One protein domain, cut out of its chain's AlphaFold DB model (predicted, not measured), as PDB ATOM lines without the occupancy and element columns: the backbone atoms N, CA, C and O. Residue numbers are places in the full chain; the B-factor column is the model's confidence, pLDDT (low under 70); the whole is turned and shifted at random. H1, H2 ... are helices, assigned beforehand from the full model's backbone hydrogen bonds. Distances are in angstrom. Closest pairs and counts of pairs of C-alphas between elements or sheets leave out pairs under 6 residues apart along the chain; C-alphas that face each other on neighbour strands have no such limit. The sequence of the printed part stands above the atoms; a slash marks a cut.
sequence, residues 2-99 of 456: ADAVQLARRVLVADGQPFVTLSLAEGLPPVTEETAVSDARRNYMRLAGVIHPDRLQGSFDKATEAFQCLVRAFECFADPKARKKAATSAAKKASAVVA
ATOM      1  N   ALA A   2     -39.370  -7.607  24.907       72.62
ATOM      2  CA  ALA A   2     -39.755  -7.766  26.324       72.62
ATOM      3  C   ALA A   2     -40.890  -8.788  26.553       72.62
ATOM      4  O   ALA A   2     -40.854  -9.549  27.515       72.62
ATOM      5  N   ASP A   3     -41.839  -8.851  25.624       91.88
ATOM      6  CA  ASP A   3     -42.965  -9.787  25.647       91.88
ATOM      7  C   ASP A   3     -42.531 -11.267  25.541       91.88
ATOM      8  O   ASP A   3     -42.946 -12.117  26.325       91.88
ATOM      9  N   ALA A   4     -41.559 -11.573  24.673       96.25
ATOM     10  CA  ALA A   4     -41.051 -12.937  24.493       96.25
ATOM     11  C   ALA A   4     -40.342 -13.477  25.750       96.25
ATOM     12  O   ALA A   4     -40.484 -14.650  26.095       96.25
ATOM     13  N   VAL A   5     -39.625 -12.614  26.479       97.62
ATOM     14  CA  VAL A   5     -38.970 -12.981  27.747       97.62
ATOM     15  C   VAL A   5     -40.004 -13.241  28.845       97.62
ATOM     16  O   VAL A   5     -39.847 -14.170  29.637       97.62
ATOM     17  N   GLN A   6     -41.078 -12.447  28.905       97.75
ATOM     18  CA  GLN A   6     -42.174 -12.691  29.847       97.75
ATOM     19  C   GLN A   6     -42.888 -14.007  29.537       97.75
ATOM     20  O   GLN A   6     -43.146 -14.786  30.453       97.75
ATOM     21  N   LEU A   7     -43.132 -14.296  28.258       97.94
ATOM     22  CA  LEU A   7     -43.713 -15.559  27.818       97.94
ATOM     23  C   LEU A   7     -42.843 -16.760  28.222       97.94
ATOM     24  O   LEU A   7     -43.354 -17.697  28.833       97.94
ATOM     25  N   ALA A   8     -41.527 -16.703  27.990       97.94
ATOM     26  CA  ALA A   8     -40.594 -17.756  28.404       97.94
ATOM     27  C   ALA A   8     -40.597 -17.983  29.930       97.94
ATOM     28  O   ALA A   8     -40.586 -19.122  30.398       97.94
ATOM     29  N   ARG A   9     -40.690 -16.911  30.729       98.25
ATOM     30  CA  ARG A   9     -40.836 -17.020  32.193       98.25
ATOM     31  C   ARG A   9     -42.156 -17.681  32.595       98.25
ATOM     32  O   ARG A   9     -42.162 -18.486  33.519       98.25
ATOM     33  N   ARG A  10     -43.264 -17.369  31.910       98.25
ATOM     34  CA  ARG A  10     -44.572 -18.002  32.165       98.25
ATOM     35  C   ARG A  10     -44.555 -19.493  31.832       98.25
ATOM     36  O   ARG A  10     -45.141 -20.262  32.583       98.25
ATOM     37  N   VAL A  11     -43.845 -19.891  30.774       98.12
ATOM     38  CA  VAL A  11     -43.631 -21.305  30.424       98.12
ATOM     39  C   VAL A  11     -42.905 -22.041  31.553       98.12
ATOM     40  O   VAL A  11     -43.399 -23.066  32.004       98.12
ATOM     41  N   LEU A  12     -41.812 -21.483  32.085       98.12
ATOM     42  CA  LEU A  12     -41.087 -22.088  33.214       98.12
ATOM     43  C   LEU A  12     -41.941 -22.212  34.485       98.12
ATOM     44  O   LEU A  12     -41.847 -23.203  35.201       98.12
ATOM     45  N   VAL A  13     -42.788 -21.220  34.778       98.06
ATOM     46  CA  VAL A  13     -43.705 -21.276  35.934       98.06
ATOM     47  C   VAL A  13     -44.774 -22.361  35.757       98.06
ATOM     48  O   VAL A  13     -45.239 -22.927  36.745       98.06
ATOM     49  N   ALA A  14     -45.151 -22.660  34.514       97.31
ATOM     50  CA  ALA A  14     -46.127 -23.686  34.167       97.31
ATOM     51  C   ALA A  14     -45.504 -25.083  33.959       97.31
ATOM     52  O   ALA A  14     -46.179 -25.973  33.434       97.31
ATOM     53  N   ASP A  15     -44.245 -25.316  34.360       97.19
ATOM     54  CA  ASP A  15     -43.607 -26.622  34.160       97.19
ATOM     55  C   ASP A  15     -44.403 -27.757  34.831       97.19
ATOM     56  O   ASP A  15     -44.929 -27.637  35.944       97.19
ATOM     57  N   GLY A  16     -44.563 -28.861  34.101       94.62
ATOM     58  CA  GLY A  16     -45.433 -29.977  34.482       94.62
ATOM     59  C   GLY A  16     -46.943 -29.729  34.327       94.62
ATOM     60  O   GLY A  16     -47.738 -30.563  34.767       94.62
ATOM     61  N   GLN A  17     -47.377 -28.618  33.719       97.19
ATOM     62  CA  GLN A  17     -48.785 -28.338  33.402       97.19
ATOM     63  C   GLN A  17     -49.000 -28.192  31.885       97.19
ATOM     64  O   GLN A  17     -49.166 -27.074  31.395       97.19
ATOM     65  N   PRO A  18     -49.062 -29.301  31.120       97.44
ATOM     66  CA  PRO A  18     -49.029 -29.252  29.656       97.44
ATOM     67  C   PRO A  18     -50.154 -28.400  29.044       97.44
ATOM     68  O   PRO A  18     -49.907 -27.616  28.130       97.44
ATOM     69  N   PHE A  19     -51.370 -28.471  29.595       97.56
ATOM     70  CA  PHE A  19     -52.514 -27.672  29.131       97.56
ATOM     71  C   PHE A  19     -52.322 -26.169  29.356       97.56
ATOM     72  O   PHE A  19     -52.652 -25.366  28.487       97.56
ATOM     73  N   VAL A  20     -51.765 -25.782  30.508       97.69
ATOM     74  CA  VAL A  20     -51.529 -24.371  30.843       97.69
ATOM     75  C   VAL A  20     -50.424 -23.819  29.954       97.69
ATOM     76  O   VAL A  20     -50.619 -22.771  29.347       97.69
ATOM     77  N   THR A  21     -49.318 -24.553  29.813       97.94
ATOM     78  CA  THR A  21     -48.169 -24.160  28.989       97.94
ATOM     79  C   THR A  21     -48.556 -23.955  27.528       97.94
ATOM     80  O   THR A  21     -48.245 -22.911  26.959       97.94
ATOM     81  N   LEU A  22     -49.279 -24.906  26.924       98.00
ATOM     82  CA  LEU A  22     -49.696 -24.804  25.521       98.00
ATOM     83  C   LEU A  22     -50.773 -23.729  25.294       98.00
ATOM     84  O   LEU A  22     -50.827 -23.151  24.213       98.00
ATOM     85  N   SER A  23     -51.579 -23.401  26.308       97.94
ATOM     86  CA  SER A  23     -52.594 -22.334  26.233       97.94
ATOM     87  C   SER A  23     -52.020 -20.914  26.313       97.94
ATOM     88  O   SER A  23     -52.770 -19.948  26.192       97.94
ATOM     89  N   LEU A  24     -50.709 -20.753  26.523       98.00
ATOM     90  CA  LEU A  24     -50.062 -19.436  26.544       98.00
ATOM     91  C   LEU A  24     -49.938 -18.801  25.147       98.00
ATOM     92  O   LEU A  24     -49.529 -17.646  25.044       98.00
ATOM     93  N   ALA A  25     -50.251 -19.533  24.071       96.81
ATOM     94  CA  ALA A  25     -50.147 -19.023  22.710       96.81
ATOM     95  C   ALA A  25     -51.256 -17.999  22.413       96.81
ATOM     96  O   ALA A  25     -52.430 -18.337  22.270       96.81
ATOM     97  N   GLU A  26     -50.883 -16.730  22.269       94.19
ATOM     98  CA  GLU A  26     -51.853 -15.667  22.006       94.19
ATOM     99  C   GLU A  26     -52.530 -15.806  20.632       94.19
ATOM    100  O   GLU A  26     -51.892 -16.086  19.610       94.19
ATOM    101  N   GLY A  27     -53.842 -15.558  20.598       93.31
ATOM    102  CA  GLY A  27     -54.649 -15.597  19.375       93.31
ATOM    103  C   GLY A  27     -55.017 -17.002  18.889       93.31
ATOM    104  O   GLY A  27     -55.517 -17.133  17.773       93.31
ATOM    105  N   LEU A  28     -54.772 -18.039  19.694       94.62
ATOM    106  CA  LEU A  28     -55.254 -19.401  19.472       94.62
ATOM    107  C   LEU A  28     -56.202 -19.821  20.610       94.62
ATOM    108  O   LEU A  28     -56.131 -19.257  21.704       94.62
ATOM    109  N   PRO A  29     -57.133 -20.763  20.359       95.88
ATOM    110  CA  PRO A  29     -58.013 -21.270  21.405       95.88
ATOM    111  C   PRO A  29     -57.207 -22.008  22.490       95.88
ATOM    112  O   PRO A  29     -56.221 -22.676  22.161       95.88
ATOM    113  N   PRO A  30     -57.623 -21.918  23.770       97.19
ATOM    114  CA  PRO A  30     -56.940 -22.594  24.867       97.19
ATOM    115  C   PRO A  30     -56.988 -24.114  24.688       97.19
ATOM    116  O   PRO A  30     -57.987 -24.679  24.239       97.19
ATOM    117  N   VAL A  31     -55.897 -24.777  25.062       97.56
ATOM    118  CA  VAL A  31     -55.731 -26.225  24.928       97.56
ATOM    119  C   VAL A  31     -56.364 -26.923  26.128       97.56
ATOM    120  O   VAL A  31     -55.973 -26.716  27.276       97.56
ATOM    121  N   THR A  32     -57.338 -27.782  25.848       96.88
ATOM    122  CA  THR A  32     -58.070 -28.608  26.818       96.88
ATOM    123  C   THR A  32     -57.801 -30.095  26.560       96.88
ATOM    124  O   THR A  32     -57.086 -30.446  25.622       96.88
ATOM    125  N   GLU A  33     -58.351 -30.988  27.386       96.06
ATOM    126  CA  GLU A  33     -58.214 -32.444  27.196       96.06
ATOM    127  C   GLU A  33     -58.789 -32.928  25.855       96.06
ATOM    128  O   GLU A  33     -58.232 -33.836  25.238       96.06
ATOM    129  N   GLU A  34     -59.855 -32.278  25.383       95.94
ATOM    130  CA  GLU A  34     -60.567 -32.622  24.147       95.94
ATOM    131  C   GLU A  34     -59.922 -32.016  22.891       95.94
ATOM    132  O   GLU A  34     -60.307 -32.341  21.769       95.94
ATOM    133  N   THR A  35     -58.932 -31.135  23.053       97.12
ATOM    134  CA  THR A  35     -58.285 -30.468  21.922       97.12
ATOM    135  C   THR A  35     -57.532 -31.479  21.050       97.12
ATOM    136  O   THR A  35     -56.763 -32.314  21.536       97.12
ATOM    137  N   ALA A  36     -57.728 -31.388  19.732       97.56
ATOM    138  CA  ALA A  36     -57.042 -32.241  18.773       97.56
ATOM    139  C   ALA A  36     -55.519 -32.007  18.797       97.56
ATOM    140  O   ALA A  36     -55.033 -30.897  19.030       97.56
ATOM    141  N   VAL A  37     -54.742 -33.056  18.507       97.44
ATOM    142  CA  VAL A  37     -53.265 -32.983  18.510       97.44
ATOM    143  C   VAL A  37     -52.746 -31.996  17.470       97.44
ATOM    144  O   VAL A  37     -51.759 -31.306  17.712       97.44
ATOM    145  N   SER A  38     -53.431 -31.885  16.333       94.75
ATOM    146  CA  SER A  38     -53.140 -30.908  15.283       94.75
ATOM    147  C   SER A  38     -53.240 -29.464  15.788       94.75
ATOM    148  O   SER A  38     -52.348 -28.659  15.521       94.75
ATOM    149  N   ASP A  39     -54.267 -29.137  16.572       96.31
ATOM    150  CA  ASP A  39     -54.464 -27.795  17.129       96.31
ATOM    151  C   ASP A  39     -53.479 -27.496  18.264       96.31
ATOM    152  O   ASP A  39     -52.892 -26.410  18.319       96.31
ATOM    153  N   ALA A  40     -53.208 -28.474  19.131       97.50
ATOM    154  CA  ALA A  40     -52.157 -28.358  20.141       97.50
ATOM    155  C   ALA A  40     -50.768 -28.166  19.499       97.50
ATOM    156  O   ALA A  40     -49.974 -27.353  19.972       97.50
ATOM    157  N   ARG A  41     -50.497 -28.832  18.366       97.88
ATOM    158  CA  ARG A  41     -49.261 -28.654  17.586       97.88
ATOM    159  C   ARG A  41     -49.144 -27.233  17.037       97.88
ATOM    160  O   ARG A  41     -48.055 -26.666  17.074       97.88
ATOM    161  N   ARG A  42     -50.242 -26.620  16.576       96.75
ATOM    162  CA  ARG A  42     -50.244 -25.208  16.140       96.75
ATOM    163  C   ARG A  42     -49.874 -24.258  17.281       96.75
ATOM    164  O   ARG A  42     -49.071 -23.351  17.072       96.75
ATOM    165  N   ASN A  43     -50.412 -24.493  18.481       98.00
ATOM    166  CA  ASN A  43     -50.056 -23.734  19.685       98.00
ATOM    167  C   ASN A  43     -48.566 -23.891  20.028       98.00
ATOM    168  O   ASN A  43     -47.865 -22.891  20.187       98.00
ATOM    169  N   TYR A  44     -48.069 -25.133  20.049       98.19
ATOM    170  CA  TYR A  44     -46.654 -25.441  20.267       98.19
ATOM    171  C   TYR A  44     -45.744 -24.717  19.268       98.19
ATOM    172  O   TYR A  44     -44.841 -23.999  19.686       98.19
ATOM    173  N   MET A  45     -46.003 -24.831  17.961       97.50
ATOM    174  CA  MET A  45     -45.165 -24.208  16.926       97.50
ATOM    175  C   MET A  45     -45.136 -22.682  17.050       97.50
ATOM    176  O   MET A  45     -44.091 -22.055  16.862       97.50
ATOM    177  N   ARG A  46     -46.270 -22.072  17.418       97.19
ATOM    178  CA  ARG A  46     -46.350 -20.626  17.640       97.19
ATOM    179  C   ARG A  46     -45.523 -20.191  18.848       97.19
ATOM    180  O   ARG A  46     -44.785 -19.216  18.738       97.19
ATOM    181  N   LEU A  47     -45.609 -20.915  19.965       97.94
ATOM    182  CA  LEU A  47     -44.782 -20.659  21.146       97.94
ATOM    183  C   LEU A  47     -43.298 -20.873  20.830       97.94
ATOM    184  O   LEU A  47     -42.492 -19.981  21.090       97.94
ATOM    185  N   ALA A  48     -42.949 -21.990  20.189       97.88
ATOM    186  CA  ALA A  48     -41.584 -22.350  19.821       97.88
ATOM    187  C   ALA A  48     -40.908 -21.260  18.977       97.88
ATOM    188  O   ALA A  48     -39.780 -20.880  19.268       97.88
ATOM    189  N   GLY A  49     -41.607 -20.675  17.997       96.50
ATOM    190  CA  GLY A  49     -41.069 -19.573  17.191       96.50
ATOM    191  C   GLY A  49     -40.833 -18.265  17.965       96.50
ATOM    192  O   GLY A  49     -40.037 -17.422  17.535       96.50
ATOM    193  N   VAL A  50     -41.514 -18.059  19.097       97.19
ATOM    194  CA  VAL A  50     -41.346 -16.870  19.953       97.19
ATOM    195  C   VAL A  50     -40.259 -17.089  21.003       97.19
ATOM    196  O   VAL A  50     -39.450 -16.187  21.212       97.19
ATOM    197  N   ILE A  51     -40.222 -18.270  21.633       97.38
ATOM    198  CA  ILE A  51     -39.303 -18.592  22.735       97.38
ATOM    199  C   ILE A  51     -38.077 -19.418  22.314       97.38
ATOM    200  O   ILE A  51     -37.388 -19.961  23.175       97.38
ATOM    201  N   HIS A  52     -37.802 -19.537  21.013       97.81
ATOM    202  CA  HIS A  52     -36.638 -20.274  20.514       97.81
ATOM    203  C   HIS A  52     -35.339 -19.742  21.146       97.81
ATOM    204  O   HIS A  52     -35.163 -18.514  21.173       97.81
ATOM    205  N   PRO A  53     -34.413 -20.611  21.602       97.44
ATOM    206  CA  PRO A  53     -33.174 -20.178  22.243       97.44
ATOM    207  C   PRO A  53     -32.402 -19.184  21.376       97.44
ATOM    208  O   PRO A  53     -32.065 -18.116  21.875       97.44
ATOM    209  N   ASP A  54     -32.258 -19.442  20.071       96.94
ATOM    210  CA  ASP A  54     -31.557 -18.542  19.135       96.94
ATOM    211  C   ASP A  54     -32.123 -17.126  19.083       96.94
ATOM    212  O   ASP A  54     -31.387 -16.155  18.940       96.94
ATOM    213  N   ARG A  55     -33.442 -16.989  19.235       96.19
ATOM    214  CA  ARG A  55     -34.106 -15.686  19.181       96.19
ATOM    215  C   ARG A  55     -33.976 -14.915  20.494       96.19
ATOM    216  O   ARG A  55     -34.119 -13.694  20.500       96.19
ATOM    217  N   LEU A  56     -33.736 -15.628  21.592       95.62
ATOM    218  CA  LEU A  56     -33.591 -15.079  22.936       95.62
ATOM    219  C   LEU A  56     -32.130 -15.002  23.409       95.62
ATOM    220  O   LEU A  56     -31.905 -14.503  24.519       95.62
ATOM    221  N   GLN A  57     -31.155 -15.426  22.594       91.00
ATOM    222  CA  GLN A  57     -29.724 -15.370  22.913       91.00
ATOM    223  C   GLN A  57     -29.331 -13.970  23.424       91.00
ATOM    224  O   GLN A  57     -29.610 -12.953  22.791       91.00
ATOM    225  N   GLY A  58     -28.737 -13.916  24.620       91.44
ATOM    226  CA  GLY A  58     -28.295 -12.679  25.281       91.44
ATOM    227  C   GLY A  58     -29.383 -11.859  25.990       91.44
ATOM    228  O   GLY A  58     -29.055 -10.932  26.723       91.44
ATOM    229  N   SER A  59     -30.669 -12.187  25.814       96.44
ATOM    230  CA  SER A  59     -31.785 -11.498  26.495       96.44
ATOM    231  C   SER A  59     -32.393 -12.302  27.648       96.44
ATOM    232  O   SER A  59     -32.980 -11.725  28.568       96.44
ATOM    233  N   PHE A  60     -32.268 -13.631  27.604       97.38
ATOM    234  CA  PHE A  60     -32.778 -14.527  28.633       97.38
ATOM    235  C   PHE A  60     -31.926 -15.796  28.738       97.38
ATOM    236  O   PHE A  60     -32.015 -16.682  27.893       97.38
ATOM    237  N   ASP A  61     -31.146 -15.910  29.813       96.94
ATOM    238  CA  ASP A  61     -30.177 -17.006  30.004       96.94
ATOM    239  C   ASP A  61     -30.835 -18.393  30.104       96.94
ATOM    240  O   ASP A  61     -30.229 -19.411  29.787       96.94
ATOM    241  N   LYS A  62     -32.110 -18.441  30.507       97.62
ATOM    242  CA  LYS A  62     -32.895 -19.677  30.660       97.62
ATOM    243  C   LYS A  62     -33.759 -20.005  29.438       97.62
ATOM    244  O   LYS A  62     -34.744 -20.735  29.560       97.62
ATOM    245  N   ALA A  63     -33.440 -19.463  28.262       97.56
ATOM    246  CA  ALA A  63     -34.227 -19.712  27.053       97.56
ATOM    247  C   ALA A  63     -34.278 -21.205  26.687       97.56
ATOM    248  O   ALA A  63     -35.351 -21.724  26.391       97.56
ATOM    249  N   THR A  64     -33.153 -21.915  26.803       97.69
ATOM    250  CA  THR A  64     -33.080 -23.363  26.550       97.69
ATOM    251  C   THR A  64     -33.940 -24.160  27.533       97.69
ATOM    252  O   THR A  64     -34.678 -25.048  27.119       97.69
ATOM    253  N   GLU A  65     -33.910 -23.808  28.823       98.00
ATOM    254  CA  GLU A  65     -34.724 -24.453  29.866       98.00
ATOM    255  C   GLU A  65     -36.228 -24.260  29.593       98.00
ATOM    256  O   GLU A  65     -37.010 -25.210  29.657       98.00
ATOM    257  N   ALA A  66     -36.633 -23.041  29.213       98.12
ATOM    258  CA  ALA A  66     -38.017 -22.730  28.862       98.12
ATOM    259  C   ALA A  66     -38.473 -23.491  27.609       98.12
ATOM    260  O   ALA A  66     -39.584 -24.019  27.573       98.12
ATOM    261  N   PHE A  67     -37.608 -23.585  26.596       98.38
ATOM    262  CA  PHE A  67     -37.903 -24.326  25.374       98.38
ATOM    263  C   PHE A  67     -38.059 -25.826  25.647       98.38
ATOM    264  O   PHE A  67     -39.023 -26.435  25.195       98.38
ATOM    265  N   GLN A  68     -37.182 -26.418  26.461       98.06
ATOM    266  CA  GLN A  68     -37.305 -27.818  26.873       98.06
ATOM    267  C   GLN A  68     -38.589 -28.082  27.673       98.06
ATOM    268  O   GLN A  68     -39.233 -29.106  27.467       98.06
ATOM    269  N   CYS A  69     -39.005 -27.159  28.548       98.25
ATOM    270  CA  CYS A  69     -40.294 -27.253  29.241       98.25
ATOM    271  C   CYS A  69     -41.475 -27.251  28.250       98.25
ATOM    272  O   CYS A  69     -42.393 -28.063  28.382       98.25
ATOM    273  N   LEU A  70     -41.426 -26.405  27.214       98.38
ATOM    274  CA  LEU A  70     -42.431 -26.391  26.149       98.38
ATOM    275  C   LEU A  70     -42.467 -27.713  25.358       98.38
ATOM    276  O   LEU A  70     -43.557 -28.210  25.072       98.38
ATOM    277  N   VAL A  71     -41.306 -28.292  25.031       98.50
ATOM    278  CA  VAL A  71     -41.209 -29.595  24.344       98.50
ATOM    279  C   VAL A  71     -41.826 -30.702  25.201       98.50
ATOM    280  O   VAL A  71     -42.752 -31.368  24.743       98.50
ATOM    281  N   ARG A  72     -41.432 -30.810  26.481       98.44
ATOM    282  CA  ARG A  72     -42.003 -31.788  27.427       98.44
ATOM    283  C   ARG A  72     -43.519 -31.643  27.571       98.44
ATOM    284  O   ARG A  72     -44.237 -32.635  27.675       98.44
ATOM    285  N   ALA A  73     -44.023 -30.407  27.581       98.19
ATOM    286  CA  ALA A  73     -45.457 -30.140  27.625       98.19
ATOM    287  C   ALA A  73     -46.183 -30.674  26.379       98.19
ATOM    288  O   ALA A  73     -47.267 -31.248  26.506       98.19
ATOM    289  N   PHE A  74     -45.595 -30.515  25.188       98.44
ATOM    290  CA  PHE A  74     -46.174 -31.031  23.948       98.44
ATOM    291  C   PHE A  74     -46.084 -32.556  23.845       98.44
ATOM    292  O   PHE A  74     -47.078 -33.172  23.479       98.44
ATOM    293  N   GLU A  75     -44.963 -33.172  24.221       97.88
ATOM    294  CA  GLU A  75     -44.802 -34.637  24.260       97.88
ATOM    295  C   GLU A  75     -45.824 -35.278  25.207       97.88
ATOM    296  O   GLU A  75     -46.599 -36.148  24.811       97.88
ATOM    297  N   CYS A  76     -45.937 -34.744  26.430       97.50
ATOM    298  CA  CYS A  76     -46.925 -35.191  27.409       97.50
ATOM    299  C   CYS A  76     -48.368 -35.034  26.900       97.50
ATOM    300  O   CYS A  76     -49.242 -35.837  27.236       97.50
ATOM    301  N   PHE A  77     -48.633 -34.005  26.088       97.69
ATOM    302  CA  PHE A  77     -49.922 -33.855  25.430       97.69
ATOM    303  C   PHE A  77     -50.086 -34.862  24.288       97.69
ATOM    304  O   PHE A  77     -51.139 -35.480  24.205       97.69
ATOM    305  N   ALA A  78     -49.103 -35.049  23.408       97.38
ATOM    306  CA  ALA A  78     -49.193 -35.933  22.246       97.38
ATOM    307  C   ALA A  78     -49.493 -37.387  22.649       97.38
ATOM    308  O   ALA A  78     -50.351 -38.016  22.028       97.38
ATOM    309  N   ASP A  79     -48.904 -37.853  23.750       95.62
ATOM    310  CA  ASP A  79     -49.110 -39.198  24.282       95.62
ATOM    311  C   ASP A  79     -50.492 -39.383  24.944       95.62
ATOM    312  O   ASP A  79     -50.777 -38.770  25.979       95.62
ATOM    313  N   PRO A  80     -51.354 -40.305  24.464       94.75
ATOM    314  CA  PRO A  80     -52.703 -40.486  25.013       94.75
ATOM    315  C   PRO A  80     -52.718 -40.894  26.494       94.75
ATOM    316  O   PRO A  80     -53.585 -40.472  27.264       94.75
ATOM    317  N   LYS A  81     -51.754 -41.728  26.912       94.94
ATOM    318  CA  LYS A  81     -51.626 -42.200  28.302       94.94
ATOM    319  C   LYS A  81     -51.162 -41.073  29.228       94.94
ATOM    320  O   LYS A  81     -51.700 -40.930  30.329       94.94
ATOM    321  N   ALA A  82     -50.187 -40.274  28.793       95.50
ATOM    322  CA  ALA A  82     -49.670 -39.153  29.570       95.50
ATOM    323  C   ALA A  82     -50.700 -38.016  29.657       95.50
ATOM    324  O   ALA A  82     -50.929 -37.496  30.750       95.50
ATOM    325  N   ARG A  83     -51.430 -37.739  28.566       95.69
ATOM    326  CA  ARG A  83     -52.515 -36.749  28.522       95.69
ATOM    327  C   ARG A  83     -53.591 -37.011  29.574       95.69
ATOM    328  O   ARG A  83     -53.918 -36.109  30.339       95.69
ATOM    329  N   LYS A  84     -54.090 -38.250  29.680       95.38
ATOM    330  CA  LYS A  84     -55.100 -38.629  30.692       95.38
ATOM    331  C   LYS A  84     -54.581 -38.447  32.126       95.38
ATOM    332  O   LYS A  84     -55.289 -37.954  33.007       95.38
ATOM    333  N   LYS A  85     -53.318 -38.808  32.382       95.50
ATOM    334  CA  LYS A  85     -52.676 -38.595  33.693       95.50
ATOM    335  C   LYS A  85     -52.535 -37.102  34.009       95.50
ATOM    336  O   LYS A  85     -52.857 -36.672  35.116       95.50
ATOM    337  N   ALA A  86     -52.116 -36.301  33.034       95.00
ATOM    338  CA  ALA A  86     -52.014 -34.858  33.184       95.00
ATOM    339  C   ALA A  86     -53.388 -34.225  33.457       95.00
ATOM    340  O   ALA A  86     -53.506 -33.424  34.386       95.00
ATOM    341  N   ALA A  87     -54.436 -34.628  32.731       95.25
ATOM    342  CA  ALA A  87     -55.793 -34.102  32.893       95.25
ATOM    343  C   ALA A  87     -56.359 -34.397  34.290       95.25
ATOM    344  O   ALA A  87     -56.826 -33.496  34.990       95.25
ATOM    345  N   THR A  88     -56.206 -35.637  34.766       94.69
ATOM    346  CA  THR A  88     -56.623 -36.010  36.128       94.69
ATOM    347  C   THR A  88     -55.845 -35.251  37.209       94.69
ATOM    348  O   THR A  88     -56.424 -34.848  38.220       94.69
ATOM    349  N   SER A  89     -54.547 -34.995  37.008       92.00
ATOM    350  CA  SER A  89     -53.750 -34.180  37.934       92.00
ATOM    351  C   SER A  89     -54.180 -32.705  37.949       92.00
ATOM    352  O   SER A  89     -54.219 -32.087  39.018       92.00
ATOM    353  N   ALA A  90     -54.566 -32.154  36.794       90.81
ATOM    354  CA  ALA A  90     -55.062 -30.788  36.668       90.81
ATOM    355  C   ALA A  90     -56.419 -30.624  37.372       90.81
ATOM    356  O   ALA A  90     -56.592 -29.689  38.155       90.81
ATOM    357  N   ALA A  91     -57.334 -31.584  37.201       90.44
ATOM    358  CA  ALA A  91     -58.625 -31.608  37.890       90.44
ATOM    359  C   ALA A  91     -58.478 -31.703  39.425       90.44
ATOM    360  O   ALA A  91     -59.171 -31.008  40.178       90.44
ATOM    361  N   LYS A  92     -57.524 -32.509  39.916       90.38
ATOM    362  CA  LYS A  92     -57.200 -32.593  41.354       90.38
ATOM    363  C   LYS A  92     -56.639 -31.279  41.905       90.38
ATOM    364  O   LYS A  92     -57.020 -30.862  42.996       90.38
ATOM    365  N   LYS A  93     -55.759 -30.599  41.162       86.62
ATOM    366  CA  LYS A  93     -55.235 -29.285  41.574       86.62
ATOM    367  C   LYS A  93     -56.333 -28.215  41.590       86.62
ATOM    368  O   LYS A  93     -56.393 -27.442  42.541       86.62
ATOM    369  N   ALA A  94     -57.229 -28.200  40.601       83.62
ATOM    370  CA  ALA A  94     -58.335 -27.241  40.543       83.62
ATOM    371  C   ALA A  94     -59.314 -27.393  41.724       83.62
ATOM    372  O   ALA A  94     -59.682 -26.406  42.359       83.62
ATOM    373  N   SER A  95     -59.677 -28.629  42.079       82.06
ATOM    374  CA  SER A  95     -60.569 -28.906  43.219       82.06
ATOM    375  C   SER A  95     -59.946 -28.556  44.579       82.06
ATOM    376  O   SER A  95     -60.643 -28.042  45.456       82.06
ATOM    377  N   ALA A  96     -58.633 -28.747  44.751       79.25
ATOM    378  CA  ALA A  96     -57.927 -28.372  45.980       79.25
ATOM    379  C   ALA A  96     -57.903 -26.850  46.226       79.25
ATOM    380  O   ALA A  96     -58.040 -26.409  47.369       79.25
ATOM    381  N   VAL A  97     -57.774 -26.037  45.169       78.81
ATOM    382  CA  VAL A  97     -57.778 -24.566  45.280       78.81
ATOM    383  C   VAL A  97     -59.158 -24.043  45.699       78.81
ATOM    384  O   VAL A  97     -59.246 -23.175  46.567       78.81
ATOM    385  N   VAL A  98     -60.239 -24.618  45.164       76.88
ATOM    386  CA  VAL A  98     -61.616 -24.239  45.535       76.88
ATOM    387  C   VAL A  98     -61.931 -24.627  46.987       76.88
ATOM    388  O   VAL A  98     -62.517 -23.836  47.724       76.88
ATOM    389  N   ALA A  99     -61.477 -25.800  47.442       73.56
ATOM    390  CA  ALA A  99     -61.667 -26.239  48.826       73.56
ATOM    391  C   ALA A  99     -60.878 -25.390  49.846       73.56
ATOM    392  O   ALA A  99     -61.359 -25.149  50.954       73.56
TER     393      ALA A  99
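AT A GLANCE: This is residues 2 to 99 of the 456 residues of the protein "J domain-containing protein" of Leptomonas pyrrhocoris (UniProt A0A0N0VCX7). Two long helices, H3 and H5, lie side by side and run opposite ways, with H1 and the short H2 packed on this pair; H4 sits by the start of H5, and at the far end of H5 the chain turns a corner into H6, whose residues 91 to 99 stick out as a free arm. The printed part has 98 residues with six named helices, H1 to H6 in order along the chain, and no named strand; the class is all helix. The whole is compact, with a radius of gyration of the C-alphas of 13.5 A, and spans 41 by 31 by 23 A.

IN THESE COORDINATES: H1 is residues 2 to 13, 17.0 A from first to last C-alpha, and begins at C-alpha 2 at (-39.755, -7.766, 26.324). H2 is residues 18 to 22. H3, residues 37 to 51, is 20.5 A long and begins at C-alpha 37 at (-53.265, -32.983, 18.510). H4 is residues 53 to 56. H5, residues 63 to 78, is 22.6 A long. H6, residues 80 to 99, is the longest helix, 29.2 A, and ends at C-alpha 99 at (-61.667, -26.239, 48.826).

HOW THE PARTS SIT: H5 is the hub and touches the five other helices. H3 and H5 touch at a shallow tilt of 0 degrees, opposite ways; their closest C-alphas, those of Val 37 and Ala 78, are 6.3 A apart. H2 touches H5, with the C-alphas of Pro 18 and Ala 73 closest at 4.2 A. H2 also touches H3, closest at Leu 22 and Asn 43, with C-alphas 5.9 A apart. H1 touches H5 with residues 8 to 12 alone, at a steep tilt of 56 degrees, the same way; the C-alphas of Leu 12 and Ala 66 are closest, at 5.4 A. H1 touches H3 with residues 4 to 8 alone, at a steep tilt of 56 degrees, opposite ways; the C-alphas of Ala 8 and Ile 51 are closest, at 5.9 A. H4 touches H5, closest at the C-alphas of Pro 53 and Ala 63, 4.9 A apart. H5 and H6 touch only at the corner, about perpendicular at 75 degrees, with the C-alphas of Phe 77 and Arg 83 closest at 5.0 A. H6 is apart from H1, H3 and H4. In H1, H2, H3, H5 and H6 every O i to N i+4 pair is within hydrogen-bond range; H4 is too short for such a pair.

THE WHOLE: The two C-alphas farthest apart, those of Gly 58 and Ala 99, are 43.0 A from each other. Without residues 91 to 99, which stand free, the body spans 38 by 22 by 16 A. The printed part has no cut. The link from H2 to H3, residues 23 to 36, is long. The mean pLDDT of the printed part is 95.2, that of H6 is 89, and no printed residue is under 70.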